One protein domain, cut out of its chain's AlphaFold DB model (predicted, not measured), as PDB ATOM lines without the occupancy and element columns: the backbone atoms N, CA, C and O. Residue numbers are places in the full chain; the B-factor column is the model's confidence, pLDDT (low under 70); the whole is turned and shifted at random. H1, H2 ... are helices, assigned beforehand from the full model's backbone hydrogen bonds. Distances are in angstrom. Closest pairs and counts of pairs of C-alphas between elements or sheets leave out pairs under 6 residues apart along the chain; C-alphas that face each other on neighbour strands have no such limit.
ATOM      1  N   SER A   2      -0.809 -43.607  16.842       57.12
ATOM      2  CA  SER A   2      -2.264 -43.489  16.657       57.12
ATOM      3  C   SER A   2      -2.770 -42.134  17.164       57.12
ATOM      4  O   SER A   2      -2.348 -41.657  18.218       57.12
ATOM      5  N   SER A   3      -3.693 -41.521  16.416       66.38
ATOM      6  CA  SER A   3      -4.436 -40.306  16.805       66.38
ATOM      7  C   SER A   3      -5.034 -40.399  18.220       66.38
ATOM      8  O   SER A   3      -5.249 -39.387  18.879       66.38
ATOM      9  N   THR A   4      -5.266 -41.622  18.691       67.88
ATOM     10  CA  THR A   4      -5.901 -41.991  19.954       67.88
ATOM     11  C   THR A   4      -5.042 -41.689  21.191       67.88
ATOM     12  O   THR A   4      -5.587 -41.304  22.220       67.88
ATOM     13  N   ILE A   5      -3.707 -41.817  21.127       64.81
ATOM     14  CA  ILE A   5      -2.825 -41.465  22.267       64.81
ATOM     15  C   ILE A   5      -2.766 -39.957  22.465       64.81
ATOM     16  O   ILE A   5      -2.857 -39.475  23.593       64.81
ATOM     17  N   LEU A   6      -2.616 -39.211  21.371       65.88
ATOM     18  CA  LEU A   6      -2.587 -37.755  21.431       65.88
ATOM     19  C   LEU A   6      -3.912 -37.230  21.998       65.88
ATOM     20  O   LEU A   6      -3.910 -36.405  22.905       65.88
ATOM     21  N   GLU A   7      -5.032 -37.810  21.556       70.25
ATOM     22  CA  GLU A   7      -6.357 -37.513  22.092       70.25
ATOM     23  C   GLU A   7      -6.464 -37.783  23.601       70.25
ATOM     24  O   GLU A   7      -6.994 -36.947  24.325       70.25
ATOM     25  N   PHE A   8      -5.923 -38.894  24.110       70.00
ATOM     26  CA  PHE A   8      -5.884 -39.163  25.550       70.00
ATOM     27  C   PHE A   8      -5.061 -38.131  26.321       70.00
ATOM     28  O   PHE A   8      -5.509 -37.576  27.323       70.00
ATOM     29  N   MET A   9      -3.841 -37.857  25.866       71.38
ATOM     30  CA  MET A   9      -2.933 -36.986  26.608       71.38
ATOM     31  C   MET A   9      -3.397 -35.528  26.600       71.38
ATOM     32  O   MET A   9      -3.247 -34.837  27.607       71.38
ATOM     33  N   GLU A  10      -4.009 -35.077  25.506       71.94
ATOM     34  CA  GLU A  10      -4.556 -33.726  25.400       71.94
ATOM     35  C   GLU A  10      -5.935 -33.605  26.060       71.94
ATOM     36  O   GLU A  10      -6.158 -32.660  26.814       71.94
ATOM     37  N   LYS A  11      -6.861 -34.548  25.820       68.56
ATOM     38  CA  LYS A  11      -8.253 -34.436  26.300       68.56
ATOM     39  C   LYS A  11      -8.486 -35.003  27.695       68.56
ATOM     40  O   LYS A  11      -9.414 -34.557  28.363       68.56
ATOM     41  N   VAL A  12      -7.703 -35.994  28.124       67.56
ATOM     42  CA  VAL A  12      -7.880 -36.657  29.427       67.56
ATOM     43  C   VAL A  12      -6.855 -36.155  30.433       67.56
ATOM     44  O   VAL A  12      -7.223 -35.794  31.542       67.56
ATOM     45  N   LEU A  13      -5.578 -36.067  30.061       73.44
ATOM     46  CA  LEU A  13      -4.529 -35.662  31.008       73.44
ATOM     47  C   LEU A  13      -4.236 -34.155  31.019       73.44
ATOM     48  O   LEU A  13      -3.468 -33.710  31.869       73.44
ATOM     49  N   ALA A  14      -4.807 -33.384  30.088       64.44
ATOM     50  CA  ALA A  14      -4.543 -31.951  29.915       64.44
ATOM     51  C   ALA A  14      -3.045 -31.596  29.743       64.44
ATOM     52  O   ALA A  14      -2.592 -30.498  30.077       64.44
ATOM     53  N   ILE A  15      -2.240 -32.515  29.195       66.81
ATOM     54  CA  ILE A  15      -0.794 -32.321  29.027       66.81
ATOM     55  C   ILE A  15      -0.541 -31.533  27.736       66.81
ATOM     56  O   ILE A  15      -0.523 -32.099  26.645       66.81
ATOM     57  N   ARG A  16      -0.275 -30.225  27.855       56.38
ATOM     58  CA  ARG A  16       0.011 -29.340  26.700       56.38
ATOM     59  C   ARG A  16       1.271 -29.717  25.899       56.38
ATOM     60  O   ARG A  16       1.341 -29.385  24.724       56.38
ATOM     61  N   ASN A  17       2.212 -30.457  26.497       55.97
ATOM     62  CA  ASN A  17       3.422 -30.977  25.837       55.97
ATOM     63  C   ASN A  17       3.369 -32.507  25.654       55.97
ATOM     64  O   ASN A  17       4.369 -33.203  25.843       55.97
ATOM     65  N   ALA A  18       2.194 -33.059  25.334       56.94
ATOM     66  CA  ALA A  18       2.002 -34.503  25.182       56.94
ATOM     67  C   ALA A  18       3.044 -35.132  24.240       56.94
ATOM     68  O   ALA A  18       3.612 -36.177  24.547       56.94
ATOM     69  N   GLN A  19       3.376 -34.439  23.150       51.03
ATOM     70  CA  GLN A  19       4.302 -34.898  22.110       51.03
ATOM     71  C   GLN A  19       5.716 -35.233  22.626       51.03
ATOM     72  O   GLN A  19       6.299 -36.215  22.175       51.03
ATOM     73  N   GLU A  20       6.245 -34.498  23.613       52.75
ATOM     74  CA  GLU A  20       7.575 -34.762  24.193       52.75
ATOM     75  C   GLU A  20       7.572 -35.994  25.111       52.75
ATOM     76  O   GLU A  20       8.534 -36.762  25.133       52.75
ATOM     77  N   LYS A  21       6.465 -36.240  25.827       55.28
ATOM     78  CA  LYS A  21       6.311 -37.435  26.673       55.28
ATOM     79  C   LYS A  21       6.008 -38.696  25.851       55.28
ATOM     80  O   LYS A  21       6.448 -39.775  26.248       55.28
ATOM     81  N   ILE A  22       5.333 -38.563  24.702       54.56
ATOM     82  CA  ILE A  22       4.929 -39.660  23.794       54.56
ATOM     83  C   ILE A  22       6.125 -40.419  23.197       54.56
ATOM     84  O   ILE A  22       6.031 -41.622  22.970       54.56
ATOM     85  N   ILE A  23       7.280 -39.776  23.004       51.44
ATOM     86  CA  ILE A  23       8.479 -40.444  22.459       51.44
ATOM     87  C   ILE A  23       8.974 -41.577  23.390       51.44
ATOM     88  O   ILE A  23       9.587 -42.535  22.926       51.44
ATOM     89  N   SER A  24       8.619 -41.549  24.682       54.78
ATOM     90  CA  SER A  24       8.959 -42.593  25.667       54.78
ATOM     91  C   SER A  24       7.965 -43.773  25.760       54.78
ATOM     92  O   SER A  24       8.099 -44.608  26.658       54.78
ATOM     93  N   TRP A  25       6.964 -43.847  24.867       63.16
ATOM     94  CA  TRP A  25       5.826 -44.789  24.941       63.16
ATOM     95  C   TRP A  25       5.926 -46.035  24.051       63.16
ATOM     96  O   TRP A  25       4.956 -46.790  23.972       63.16
ATOM     97  N   GLY A  26       7.069 -46.291  23.404       66.06
ATOM     98  CA  GLY A  26       7.263 -47.525  22.623       66.06
ATOM     99  C   GLY A  26       6.927 -48.788  23.430       66.06
ATOM    100  O   GLY A  26       6.236 -49.673  22.940       66.06
ATOM    101  N   GLU A  27       7.286 -48.793  24.715       64.69
ATOM    102  CA  GLU A  27       6.989 -49.876  25.661       64.69
ATOM    103  C   GLU A  27       5.484 -50.065  25.913       64.69
ATOM    104  O   GLU A  27       5.023 -51.194  26.042       64.69
ATOM    105  N   THR A  28       4.691 -48.988  25.959       64.81
ATOM    106  CA  THR A  28       3.238 -49.081  26.189       64.81
ATOM    107  C   THR A  28       2.526 -49.703  24.993       64.81
ATOM    108  O   THR A  28       1.627 -50.519  25.176       64.81
ATOM    109  N   MET A  29       2.927 -49.329  23.774       66.94
ATOM    110  CA  MET A  29       2.360 -49.908  22.552       66.94
ATOM    111  C   MET A  29       2.724 -51.385  22.425       66.94
ATOM    112  O   MET A  29       1.844 -52.195  22.164       66.94
ATOM    113  N   ASP A  30       3.967 -51.751  22.745       71.88
ATOM    114  CA  ASP A  30       4.389 -53.152  22.811       71.88
ATOM    115  C   ASP A  30       3.562 -53.970  23.817       71.88
ATOM    116  O   ASP A  30       3.289 -55.145  23.578       71.88
ATOM    117  N   LEU A  31       3.170 -53.385  24.955       67.81
ATOM    118  CA  LEU A  31       2.308 -54.045  25.943       67.81
ATOM    119  C   LEU A  31       0.881 -54.242  25.406       67.81
ATOM    120  O   LEU A  31       0.300 -55.311  25.597       67.81
ATOM    121  N   ILE A  32       0.337 -53.253  24.698       66.69
ATOM    122  CA  ILE A  32      -0.991 -53.333  24.069       66.69
ATOM    123  C   ILE A  32      -1.004 -54.378  22.958       66.69
ATOM    124  O   ILE A  32      -1.890 -55.232  22.936       66.69
ATOM    125  N   ASP A  33       0.004 -54.366  22.088       72.50
ATOM    126  CA  ASP A  33       0.149 -55.321  20.989       72.50
ATOM    127  C   ASP A  33       0.334 -56.758  21.508       72.50
ATOM    128  O   ASP A  33      -0.081 -57.723  20.867       72.50
ATOM    129  N   LYS A  34       0.891 -56.914  22.717       74.38
ATOM    130  CA  LYS A  34       0.983 -58.194  23.444       74.38
ATOM    131  C   LYS A  34      -0.301 -58.577  24.193       74.38
ATOM    132  O   LYS A  34      -0.320 -59.610  24.860       74.38
ATOM    133  N   GLY A  35      -1.366 -57.778  24.104       72.94
ATOM    134  CA  GLY A  35      -2.647 -58.039  24.764       72.94
ATOM    135  C   GLY A  35      -2.596 -57.923  26.289       72.94
ATOM    136  O   GLY A  35      -3.401 -58.550  26.983       72.94
ATOM    137  N   VAL A  36      -1.642 -57.160  26.831       72.12
ATOM    138  CA  VAL A  36      -1.511 -56.949  28.276       72.12
ATOM    139  C   VAL A  36      -2.704 -56.135  28.769       72.12
ATOM    140  O   VAL A  36      -2.943 -55.014  28.322       72.12
ATOM    141  N   LYS A  37      -3.467 -56.707  29.702       73.25
ATOM    142  CA  LYS A  37      -4.639 -56.049  30.287       73.25
ATOM    143  C   LYS A  37      -4.243 -55.061  31.387       73.25
ATOM    144  O   LYS A  37      -3.178 -55.194  31.995       73.25
ATOM    145  N   SER A  38      -5.135 -54.120  31.699       71.06
ATOM    146  CA  SER A  38      -4.973 -53.150  32.794       71.06
ATOM    147  C   SER A  38      -4.628 -53.805  34.133       71.06
ATOM    148  O   SER A  38      -3.855 -53.248  34.910       71.06
ATOM    149  N   GLU A  39      -5.136 -55.014  34.386       71.88
ATOM    150  CA  GLU A  39      -4.899 -55.754  35.628       71.88
ATOM    151  C   GLU A  39      -3.452 -56.239  35.764       71.88
ATOM    152  O   GLU A  39      -2.991 -56.439  36.881       71.88
ATOM    153  N   ALA A  40      -2.720 -56.418  34.661       64.56
ATOM    154  CA  ALA A  40      -1.335 -56.889  34.689       64.56
ATOM    155  C   ALA A  40      -0.333 -55.758  34.972       64.56
ATOM    156  O   ALA A  40       0.701 -55.998  35.587       64.56
ATOM    157  N   LEU A  41      -0.646 -54.512  34.592       64.56
ATOM    158  CA  LEU A  41       0.164 -53.356  35.002       64.56
ATOM    159  C   LEU A  41      -0.146 -52.904  36.439       64.56
ATOM    160  O   LEU A  41       0.578 -52.083  36.990       64.56
ATOM    161  N   ARG A  42      -1.180 -53.465  37.078       64.69
ATOM    162  CA  ARG A  42      -1.615 -53.160  38.453       64.69
ATOM    163  C   ARG A  42      -0.499 -53.303  39.492       64.69
ATOM    164  O   ARG A  42      -0.398 -52.463  40.381       64.69
ATOM    165  N   GLU A  43       0.346 -54.326  39.369       62.91
ATOM    166  CA  GLU A  43       1.482 -54.553  40.280       62.91
ATOM    167  C   GLU A  43       2.625 -53.553  40.048       62.91
ATOM    168  O   GLU A  43       3.386 -53.246  40.958       62.91
ATOM    169  N   ILE A  44       2.709 -52.961  38.857       54.84
ATOM    170  CA  ILE A  44       3.777 -52.024  38.479       54.84
ATOM    171  C   ILE A  44       3.558 -50.644  39.122       54.84
ATOM    172  O   ILE A  44       4.512 -49.893  39.323       54.84
ATOM    173  N   PHE A  45       2.320 -50.331  39.524       60.88
ATOM    174  CA  PHE A  45       1.967 -49.054  40.150       60.88
ATOM    175  C   PHE A  45       2.303 -48.906  41.612       60.88
ATOM    176  O   PHE A  45       2.123 -47.792  42.100       60.88
ATOM    177  N   HIS A  46       2.701 -49.995  42.285       56.94
ATOM    178  CA  HIS A  46       2.817 -50.122  43.741       56.94
ATOM    179  C   HIS A  46       2.514 -48.818  44.485       56.94
ATOM    180  O   HIS A  46       3.395 -48.020  44.801       56.94
ATOM    181  N   ALA A  47       1.219 -48.617  44.748       53.56
ATOM    182  CA  ALA A  47       0.628 -47.417  45.334       53.56
ATOM    183  C   ALA A  47       1.029 -47.192  46.810       53.56
ATOM    184  O   ALA A  47       0.260 -46.608  47.579       53.56
ATOM    185  N   GLN A  48       2.192 -47.692  47.232       54.22
ATOM    186  CA  GLN A  48       2.631 -47.747  48.622       54.22
ATOM    187  C   GLN A  48       3.290 -46.457  49.109       54.22
ATOM    188  O   GLN A  48       3.258 -46.214  50.311       54.22
ATOM    189  N   ASP A  49       3.792 -45.587  48.227       57.34
ATOM    190  CA  ASP A  49       4.346 -44.310  48.681       57.34
ATOM    191  C   ASP A  49       3.277 -43.209  48.660       57.34
ATOM    192  O   ASP A  49       2.762 -42.794  47.619       57.34
ATOM    193  N   SER A  50       2.840 -42.776  49.841       55.75
ATOM    194  CA  SER A  50       1.793 -41.762  50.001       55.75
ATOM    195  C   SER A  50       2.272 -40.330  49.829       55.75
ATOM    196  O   SER A  50       1.443 -39.419  49.817       55.75
ATOM    197  N   SER A  51       3.582 -40.136  49.693       57.66
ATOM    198  CA  SER A  51       4.214 -38.822  49.624       57.66
ATOM    199  C   SER A  51       4.318 -38.252  48.202       57.66
ATOM    200  O   SER A  51       4.446 -37.039  48.044       57.66
ATOM    201  N   VAL A  52       4.209 -39.093  47.168       73.31
ATOM    202  CA  VAL A  52       4.433 -38.709  45.765       73.31
ATOM    203  C   VAL A  52       3.106 -38.556  45.015       73.31
ATOM    204  O   VAL A  52       2.153 -39.309  45.226       73.31
ATOM    205  N   ASN A  53       3.029 -37.562  44.126       84.06
ATOM    206  CA  ASN A  53       1.913 -37.386  43.199       84.06
ATOM    207  C   ASN A  53       1.886 -38.529  42.167       84.06
ATOM    208  O   ASN A  53       2.452 -38.414  41.083       84.06
ATOM    209  N   ILE A  54       1.210 -39.632  42.505       86.31
ATOM    210  CA  ILE A  54       1.102 -40.822  41.646       86.31
ATOM    211  C   ILE A  54       0.488 -40.515  40.272       86.31
ATOM    212  O   ILE A  54       0.758 -41.216  39.311       86.31
ATOM    213  N   LEU A  55      -0.299 -39.446  40.139       87.38
ATOM    214  CA  LEU A  55      -0.942 -39.090  38.871       87.38
ATOM    215  C   LEU A  55       0.042 -38.490  37.855       87.38
ATOM    216  O   LEU A  55      -0.264 -38.418  36.667       87.38
ATOM    217  N   ALA A  56       1.221 -38.064  38.316       84.62
ATOM    218  CA  ALA A  56       2.319 -37.625  37.462       84.62
ATOM    219  C   ALA A  56       3.264 -38.774  37.069       84.62
ATOM    220  O   ALA A  56       4.138 -38.579  36.218       84.62
ATOM    221  N   ASP A  57       3.109 -39.954  37.677       83.19
ATOM    222  CA  ASP A  57       3.967 -41.108  37.441       83.19
ATOM    223  C   ASP A  57       3.795 -41.655  36.014       83.19
ATOM    224  O   ASP A  57       2.674 -41.807  35.516       83.19
ATOM    225  N   LYS A  58       4.919 -41.953  35.341       79.75
ATOM    226  CA  LYS A  58       4.922 -42.444  33.946       79.75
ATOM    227  C   LYS A  58       4.083 -43.700  33.839       79.75
ATOM    228  O   LYS A  58       3.265 -43.818  32.926       79.75
ATOM    229  N   ASN A  59       4.312 -44.625  34.757       79.06
ATOM    230  CA  ASN A  59       3.640 -45.889  34.717       79.06
ATOM    231  C   ASN A  59       2.117 -45.578  34.917       79.06
ATOM    232  O   ASN A  59       1.297 -46.113  34.171       79.06
ATOM    233  N   TRP A  60       1.699 -44.707  35.866       86.12
ATOM    234  CA  TRP A  60       0.264 -44.576  36.227       86.12
ATOM    235  C   TRP A  60      -0.532 -44.087  35.032       86.12
ATOM    236  O   TRP A  60      -1.621 -44.576  34.731       86.12
ATOM    237  N   ILE A  61       0.082 -43.169  34.298       83.31
ATOM    238  CA  ILE A  61      -0.433 -42.651  33.047       83.31
ATOM    239  C   ILE A  61      -0.618 -43.777  32.007       83.31
ATOM    240  O   ILE A  61      -1.643 -43.803  31.321       83.31
ATOM    241  N   GLN A  62       0.333 -44.712  31.882       78.94
ATOM    242  CA  GLN A  62       0.205 -45.872  30.985       78.94
ATOM    243  C   GLN A  62      -0.964 -46.774  31.398       78.94
ATOM    244  O   GLN A  62      -1.729 -47.219  30.544       78.94
ATOM    245  N   TRP A  63      -1.152 -47.010  32.696       85.12
ATOM    246  CA  TRP A  63      -2.293 -47.782  33.186       85.12
ATOM    247  C   TRP A  63      -3.627 -47.084  32.950       85.12
ATOM    248  O   TRP A  63      -4.556 -47.713  32.450       85.12
ATOM    249  N   ALA A  64      -3.714 -45.783  33.224       86.25
ATOM    250  CA  ALA A  64      -4.919 -45.001  32.972       86.25
ATOM    251  C   ALA A  64      -5.300 -45.029  31.481       86.25
ATOM    252  O   ALA A  64      -6.484 -45.098  31.147       86.25
ATOM    253  N   TYR A  65      -4.304 -45.044  30.588       83.56
ATOM    254  CA  TYR A  65      -4.516 -45.230  29.153       83.56
ATOM    255  C   TYR A  65      -5.099 -46.612  28.825       83.56
ATOM    256  O   TYR A  65      -6.068 -46.693  28.072       83.56
ATOM    257  N   LEU A  66      -4.559 -47.689  29.408       82.12
ATOM    258  CA  LEU A  66      -5.099 -49.038  29.203       82.12
ATOM    259  C   LEU A  66      -6.529 -49.180  29.723       82.12
ATOM    260  O   LEU A  66      -7.354 -49.774  29.039       82.12
ATOM    261  N   VAL A  67      -6.832 -48.617  30.897       84.69
ATOM    262  CA  VAL A  67      -8.193 -48.601  31.459       84.69
ATOM    263  C   VAL A  67      -9.159 -47.867  30.533       84.69
ATOM    264  O   VAL A  67     -10.298 -48.288  30.358       84.69
ATOM    265  N   TRP A  68      -8.714 -46.769  29.922       84.19
ATOM    266  CA  TRP A  68      -9.528 -46.053  28.949       84.19
ATOM    267  C   TRP A  68      -9.764 -46.863  27.666       84.19
ATOM    268  O   TRP A  68     -10.870 -46.840  27.137       84.19
ATOM    269  N   GLN A  69      -8.751 -47.580  27.171       79.75
ATOM    270  CA  GLN A  69      -8.863 -48.407  25.963       79.75
ATOM    271  C   GLN A  69      -9.695 -49.679  26.170       79.75
ATOM    272  O   GLN A  69     -10.335 -50.141  25.230       79.75
ATOM    273  N   SER A  70      -9.671 -50.268  27.369       76.50
ATOM    274  CA  SER A  70     -10.377 -51.521  27.655       76.50
ATOM    275  C   SER A  70     -11.877 -51.336  27.887       76.50
ATOM    276  O   SER A  70     -12.640 -52.293  27.744       76.50
ATOM    277  N   ASP A  71     -12.313 -50.122  28.226       74.44
ATOM    278  CA  ASP A  71     -13.717 -49.808  28.455       74.44
ATOM    279  C   ASP A  71     -14.418 -49.465  27.130       74.44
ATOM    280  O   ASP A  71     -14.651 -48.304  26.794       74.44
ATOM    281  N   ASP A  72     -14.782 -50.510  26.381       59.88
ATOM    282  CA  ASP A  72     -15.495 -50.462  25.089       59.88
ATOM    283  C   ASP A  72     -16.910 -49.821  25.192       59.88
ATOM    284  O   ASP A  72     -17.675 -49.791  24.227       59.88
ATOM    285  N   GLN A  73     -17.306 -49.307  26.371       52.19
ATOM    286  CA  GLN A  73     -18.644 -48.768  26.638       52.19
ATOM    287  C   GLN A  73     -18.711 -47.433  27.391       52.19
ATOM    288  O   GLN A  73     -19.809 -46.869  27.503       52.19
ATOM    289  N   SER A  74     -17.608 -46.851  27.867       54.19
ATOM    290  CA  SER A  74     -17.696 -45.536  28.512       54.19
ATOM    291  C   SER A  74     -17.538 -44.405  27.496       54.19
ATOM    292  O   SER A  74     -16.498 -44.185  26.882       54.19
ATOM    293  N   LYS A  75     -18.574 -43.570  27.374       65.25
ATOM    294  CA  LYS A  75     -18.447 -42.249  26.732       65.25
ATOM    295  C   LYS A  75     -17.545 -41.297  27.543       65.25
ATOM    296  O   LYS A  75     -17.502 -40.106  27.242       65.25
ATOM    297  N   ASN A  76     -16.902 -41.761  28.622       81.44
ATOM    298  CA  ASN A  76     -16.252 -40.903  29.601       81.44
ATOM    299  C   ASN A  76     -15.010 -41.552  30.238       81.44
ATOM    300  O   ASN A  76     -15.094 -42.167  31.299       81.44
ATOM    301  N   ALA A  77     -13.846 -41.319  29.625       85.06
ATOM    302  CA  ALA A  77     -12.547 -41.824  30.075       85.06
ATOM    303  C   ALA A  77     -12.280 -41.607  31.575       85.06
ATOM    304  O   ALA A  77     -11.848 -42.520  32.275       85.06
ATOM    305  N   PHE A  78     -12.593 -40.417  32.094       88.12
ATOM    306  CA  PHE A  78     -12.397 -40.092  33.506       88.12
ATOM    307  C   PHE A  78     -13.211 -40.997  34.434       88.12
ATOM    308  O   PHE A  78     -12.735 -41.353  35.510       88.12
ATOM    309  N   GLN A  79     -14.430 -41.377  34.030       88.38
ATOM    310  CA  GLN A  79     -15.272 -42.273  34.818       88.38
ATOM    311  C   GLN A  79     -14.674 -43.677  34.908       88.38
ATOM    312  O   GLN A  79     -14.635 -44.241  35.999       88.38
ATOM    313  N   SER A  80     -14.177 -44.219  33.796       89.00
ATOM    314  CA  SER A  80     -13.508 -45.527  33.772       89.00
ATOM    315  C   SER A  80     -12.265 -45.526  34.655       89.00
ATOM    316  O   SER A  80     -12.109 -46.394  35.512       89.00
ATOM    317  N   ILE A  81     -11.427 -44.492  34.514       89.62
ATOM    318  CA  ILE A  81     -10.180 -44.352  35.273       89.62
ATOM    319  C   ILE A  81     -10.463 -44.284  36.771       89.62
ATOM    320  O   ILE A  81      -9.920 -45.092  37.525       89.62
ATOM    321  N   TYR A  82     -11.324 -43.368  37.233       90.50
ATOM    322  CA  TYR A  82     -11.539 -43.241  38.675       90.50
ATOM    323  C   TYR A  82     -12.235 -44.489  39.249       90.50
ATOM    324  O   TYR A  82     -11.935 -44.866  40.379       90.50
ATOM    325  N   LYS A  83     -13.140 -45.155  38.510       90.38
ATOM    326  CA  LYS A  83     -13.777 -46.401  38.978       90.38
ATOM    327  C   LYS A  83     -12.759 -47.518  39.150       90.38
ATOM    328  O   LYS A  83     -12.801 -48.210  40.162       90.38
ATOM    329  N   ALA A  84     -11.828 -47.650  38.209       89.31
ATOM    330  CA  ALA A  84     -10.726 -48.593  38.331       89.31
ATOM    331  C   ALA A  84      -9.829 -48.249  39.534       89.31
ATOM    332  O   ALA A  84      -9.432 -49.143  40.271       89.31
ATOM    333  N   MET A  85      -9.587 -46.960  39.810       89.56
ATOM    334  CA  MET A  85      -8.886 -46.547  41.034       89.56
ATOM    335  C   MET A  85      -9.686 -46.899  42.304       89.56
ATOM    336  O   MET A  85      -9.112 -47.373  43.279       89.56
ATOM    337  N   ALA A  86     -11.003 -46.682  42.309       89.75
ATOM    338  CA  ALA A  86     -11.875 -46.905  43.466       89.75
ATOM    339  C   ALA A  86     -12.168 -48.381  43.764       89.75
ATOM    340  O   ALA A  86     -12.513 -48.708  44.895       89.75
ATOM    341  N   ALA A  87     -12.003 -49.271  42.785       88.50
ATOM    342  CA  ALA A  87     -12.035 -50.715  43.011       88.50
ATOM    343  C   ALA A  87     -10.837 -51.207  43.847       88.50
ATOM    344  O   ALA A  87     -10.905 -52.265  44.465       88.50
ATOM    345  N   GLU A  88      -9.754 -50.428  43.873       84.44
ATOM    346  CA  GLU A  88      -8.443 -50.847  44.372       84.44
ATOM    347  C   GLU A  88      -7.974 -50.060  45.598       84.44
ATOM    348  O   GLU A  88      -7.150 -50.528  46.383       84.44
ATOM    349  N   LEU A  89      -8.480 -48.841  45.763       86.75
ATOM    350  CA  LEU A  89      -8.028 -47.900  46.773       86.75
ATOM    351  C   LEU A  89      -9.162 -47.570  47.737       86.75
ATOM    352  O   LEU A  89     -10.311 -47.379  47.342       86.75
ATOM    353  N   THR A  90      -8.824 -47.430  49.019       89.31
ATOM    354  CA  THR A  90      -9.774 -46.915  50.008       89.31
ATOM    355  C   THR A  90     -10.141 -45.462  49.688       89.31
ATOM    356  O   THR A  90      -9.354 -44.722  49.089       89.31
ATOM    357  N   ALA A  91     -11.315 -45.013  50.139       89.75
ATOM    358  CA  ALA A  91     -11.741 -43.620  49.978       89.75
ATOM    359  C   ALA A  91     -10.725 -42.625  50.579       89.75
ATOM    360  O   ALA A  91     -10.427 -41.594  49.980       89.75
ATOM    361  N   GLU A  92     -10.128 -42.963  51.726       88.75
ATOM    362  CA  GLU A  92      -9.066 -42.171  52.359       88.75
ATOM    363  C   GLU A  92      -7.817 -42.059  51.470       88.75
ATOM    364  O   GLU A  92      -7.236 -40.977  51.312       88.75
ATOM    365  N   ARG A  93      -7.423 -43.166  50.831       87.56
ATOM    366  CA  ARG A  93      -6.274 -43.187  49.926       87.56
ATOM    367  C   ARG A  93      -6.538 -42.363  48.670       87.56
ATOM    368  O   ARG A  93      -5.672 -41.579  48.285       87.56
ATOM    369  N   LEU A  94      -7.728 -42.482  48.078       90.50
ATOM    370  CA  LEU A  94      -8.154 -41.650  46.948       90.50
ATOM    371  C   LEU A  94      -8.147 -40.165  47.303       90.50
ATOM    372  O   LEU A  94      -7.579 -39.364  46.565       90.50
ATOM    373  N   ASN A  95      -8.697 -39.801  48.463       88.81
ATOM    374  CA  ASN A  95      -8.682 -38.425  48.951       88.81
ATOM    375  C   ASN A  95      -7.254 -37.886  49.091       88.81
ATOM    376  O   ASN A  95      -6.984 -36.753  48.695       88.81
ATOM    377  N   THR A  96      -6.324 -38.702  49.591       89.12
ATOM    378  CA  THR A  96      -4.904 -38.330  49.691       89.12
ATOM    379  C   THR A  96      -4.282 -38.104  48.310       89.12
ATOM    380  O   THR A  96      -3.607 -37.099  48.098       89.12
ATOM    381  N   ILE A  97      -4.547 -38.995  47.349       90.44
ATOM    382  CA  ILE A  97      -4.066 -38.861  45.965       90.44
ATOM    383  C   ILE A  97      -4.615 -37.586  45.324       90.44
ATOM    384  O   ILE A  97      -3.850 -36.812  44.752       90.44
ATOM    385  N   PHE A  98      -5.917 -37.326  45.458       92.06
ATOM    386  CA  PHE A  98      -6.528 -36.119  44.911       92.06
ATOM    387  C   PHE A  98      -5.979 -34.856  45.580       92.06
ATOM    388  O   PHE A  98      -5.656 -33.883  44.902       92.06
ATOM    389  N   LYS A  99      -5.792 -34.868  46.902       88.69
ATOM    390  CA  LYS A  99      -5.186 -33.744  47.624       88.69
ATOM    391  C   LYS A  99      -3.779 -33.431  47.105       88.69
ATOM    392  O   LYS A  99      -3.492 -32.273  46.805       88.69
ATOM    393  N   ASN A 100      -2.934 -34.449  46.951       88.56
ATOM    394  CA  ASN A 100      -1.566 -34.282  46.456       88.56
ATOM    395  C   ASN A 100      -1.545 -33.829  44.988       88.56
ATOM    396  O   ASN A 100      -0.812 -32.907  44.637       88.56
ATOM    397  N   GLY A 101      -2.394 -34.413  44.141       89.19
ATOM    398  CA  GLY A 101      -2.460 -34.062  42.724       89.19
ATOM    399  C   GLY A 101      -3.032 -32.666  42.447       89.19
ATOM    400  O   GLY A 101      -2.696 -32.069  41.429       89.19
ATOM    401  N   ILE A 102      -3.858 -32.104  43.338       89.12
ATOM    402  CA  ILE A 102      -4.317 -30.702  43.245       89.12
ATOM    403  C   ILE A 102      -3.188 -29.715  43.555       89.12
ATOM    404  O   ILE A 102      -3.135 -28.627  42.965       89.12
ATOM    405  N   ALA A 103      -2.298 -30.075  44.484       87.50
ATOM    406  CA  ALA A 103      -1.155 -29.244  44.846       87.50
ATOM    407  C   ALA A 103      -0.172 -29.096  43.669       87.50
ATOM    408  O   ALA A 103       0.401 -28.021  43.484       87.50
ATOM    409  N   ASP A 104      -0.048 -30.126  42.831       86.56
ATOM    410  CA  ASP A 104       0.780 -30.127  41.626       86.56
ATOM    411  C   ASP A 104       0.045 -29.515  40.420       86.56
ATOM    412  O   ASP A 104      -0.998 -29.995  39.971       86.56
ATOM    413  N   ILE A 105       0.612 -28.445  39.858       85.00
ATOM    414  CA  ILE A 105       0.030 -27.730  38.717       85.00
ATOM    415  C   ILE A 105      -0.105 -28.608  37.464       85.00
ATOM    416  O   ILE A 105      -1.009 -28.375  36.667       85.00
ATOM    417  N   SER A 106       0.756 -29.616  37.297       83.00
ATOM    418  CA  SER A 106       0.778 -30.480  36.114       83.00
ATOM    419  C   SER A 106      -0.344 -31.520  36.092       83.00
ATOM    420  O   SER A 106      -0.698 -32.002  35.021       83.00
ATOM    421  N   THR A 107      -0.928 -31.841  37.250       87.50
ATOM    422  CA  THR A 107      -2.011 -32.833  37.380       87.50
ATOM    423  C   THR A 107      -3.327 -32.238  37.861       87.50
ATOM    424  O   THR A 107      -4.338 -32.936  37.885       87.50
ATOM    425  N   ARG A 108      -3.342 -30.960  38.252       87.31
ATOM    426  CA  ARG A 108      -4.487 -30.314  38.906       87.31
ATOM    427  C   ARG A 108      -5.802 -30.470  38.144       87.31
ATOM    428  O   ARG A 108      -6.804 -30.829  38.755       87.31
ATOM    429  N   GLU A 109      -5.815 -30.204  36.840       87.75
ATOM    430  CA  GLU A 109      -7.041 -30.263  36.025       87.75
ATOM    431  C   GLU A 109      -7.598 -31.691  35.940       87.75
ATOM    432  O   GLU A 109      -8.773 -31.913  36.237       87.75
ATOM    433  N   LEU A 110      -6.732 -32.668  35.646       89.31
ATOM    434  CA  LEU A 110      -7.068 -34.094  35.659       89.31
ATOM    435  C   LEU A 110      -7.662 -34.516  37.008       89.31
ATOM    436  O   LEU A 110      -8.685 -35.195  37.063       89.31
ATOM    437  N   VAL A 111      -7.031 -34.099  38.107       92.19
ATOM    438  CA  VAL A 111      -7.488 -34.456  39.453       92.19
ATOM    439  C   VAL A 111      -8.865 -33.885  39.744       92.19
ATOM    440  O   VAL A 111      -9.701 -34.590  40.302       92.19
TER     441      VAL A 111
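AT A GLANCE: This is residues 2 to 111 of the 358 residues of an uncharacterized protein of Plasmopara halstedii (UniProt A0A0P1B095). One helix, H5, runs through the middle of a set of mostly short helices, with H4 and H6 packed on it and H1 and H3 close by. H1, H2 and H3 lie toward one end of the body, and H7 with the short H8 lies toward the other; the long link of residues 42 to 57 swings out toward the H7 end and folds back to H5. The printed part has 110 residues with eight named helices, H1 to H8 in chain order, and no named strand; the class is all helix. It is compact, with a radius of gyration of the C-alphas of 13.4 A, and its C-alphas span 35 by 28 by 26 A.

HOW THE PARTS SIT: H1, residues 3 to 11, touches H2, residues 18 to 22; their closest C-alphas, those of Met 9 and Ala 18, are 5.7 A apart. H1 is close to H5, residues 58 to 70, but not clearly touching, with the C-alphas of Phe 8 and Tyr 65 closest at 7.2 A; they run opposite ways at a steep tilt of 64 degrees. H3, residues 26 to 33, is close to H5 but not clearly touching, with the C-alphas of Thr 28 and Gln 62 closest at 6.5 A; they run the same way at a shallow tilt of 26 degrees. H4, residues 38 to 41, touches H5, with the C-alphas of Ser 38 and Leu 66 closest at 5.5 A. H5 touches H6, residues 77 to 86, with its residues 64 to 68 alone; the closest C-alphas are those of Trp 68 and Ala 77, 5.3 A apart, and the two run opposite ways at a steep tilt of 68 degrees, only just short of perpendicular. H7, residues 91 to 103, touches H8, residues 108 to 111, with its residues 98 to 102 alone; the C-alphas of Ile 102 and Arg 108 are closest at 4.4 A. H5 and H7 are apart. In H1, H2, H3, H5, H6 and H7 every O i to N i+4 pair is within hydrogen-bond range; H4 and H8 are too short for such a pair.

IN THESE COORDINATES: H1 begins at C-alpha 3, (-4.436, -40.306, 16.805). From first to last C-alpha, H5 measures 18.9 A, H7 18.6 A and H6 14.3 A. H5 begins at C-alpha 58, (4.922, -42.444, 33.946), and H8 ends at C-alpha 111, (-7.488, -34.456, 39.453).

THE WHOLE: The C-alphas farthest apart, those of Ser 2 and Glu 92, are 36.4 A apart. The printed part has no cut, and the link from H4 to H5, 16 residues, is long. The mean pLDDT of the printed part is 74.9; 41 residues are under 70, among them residues 14 to 29 and 40 to 51.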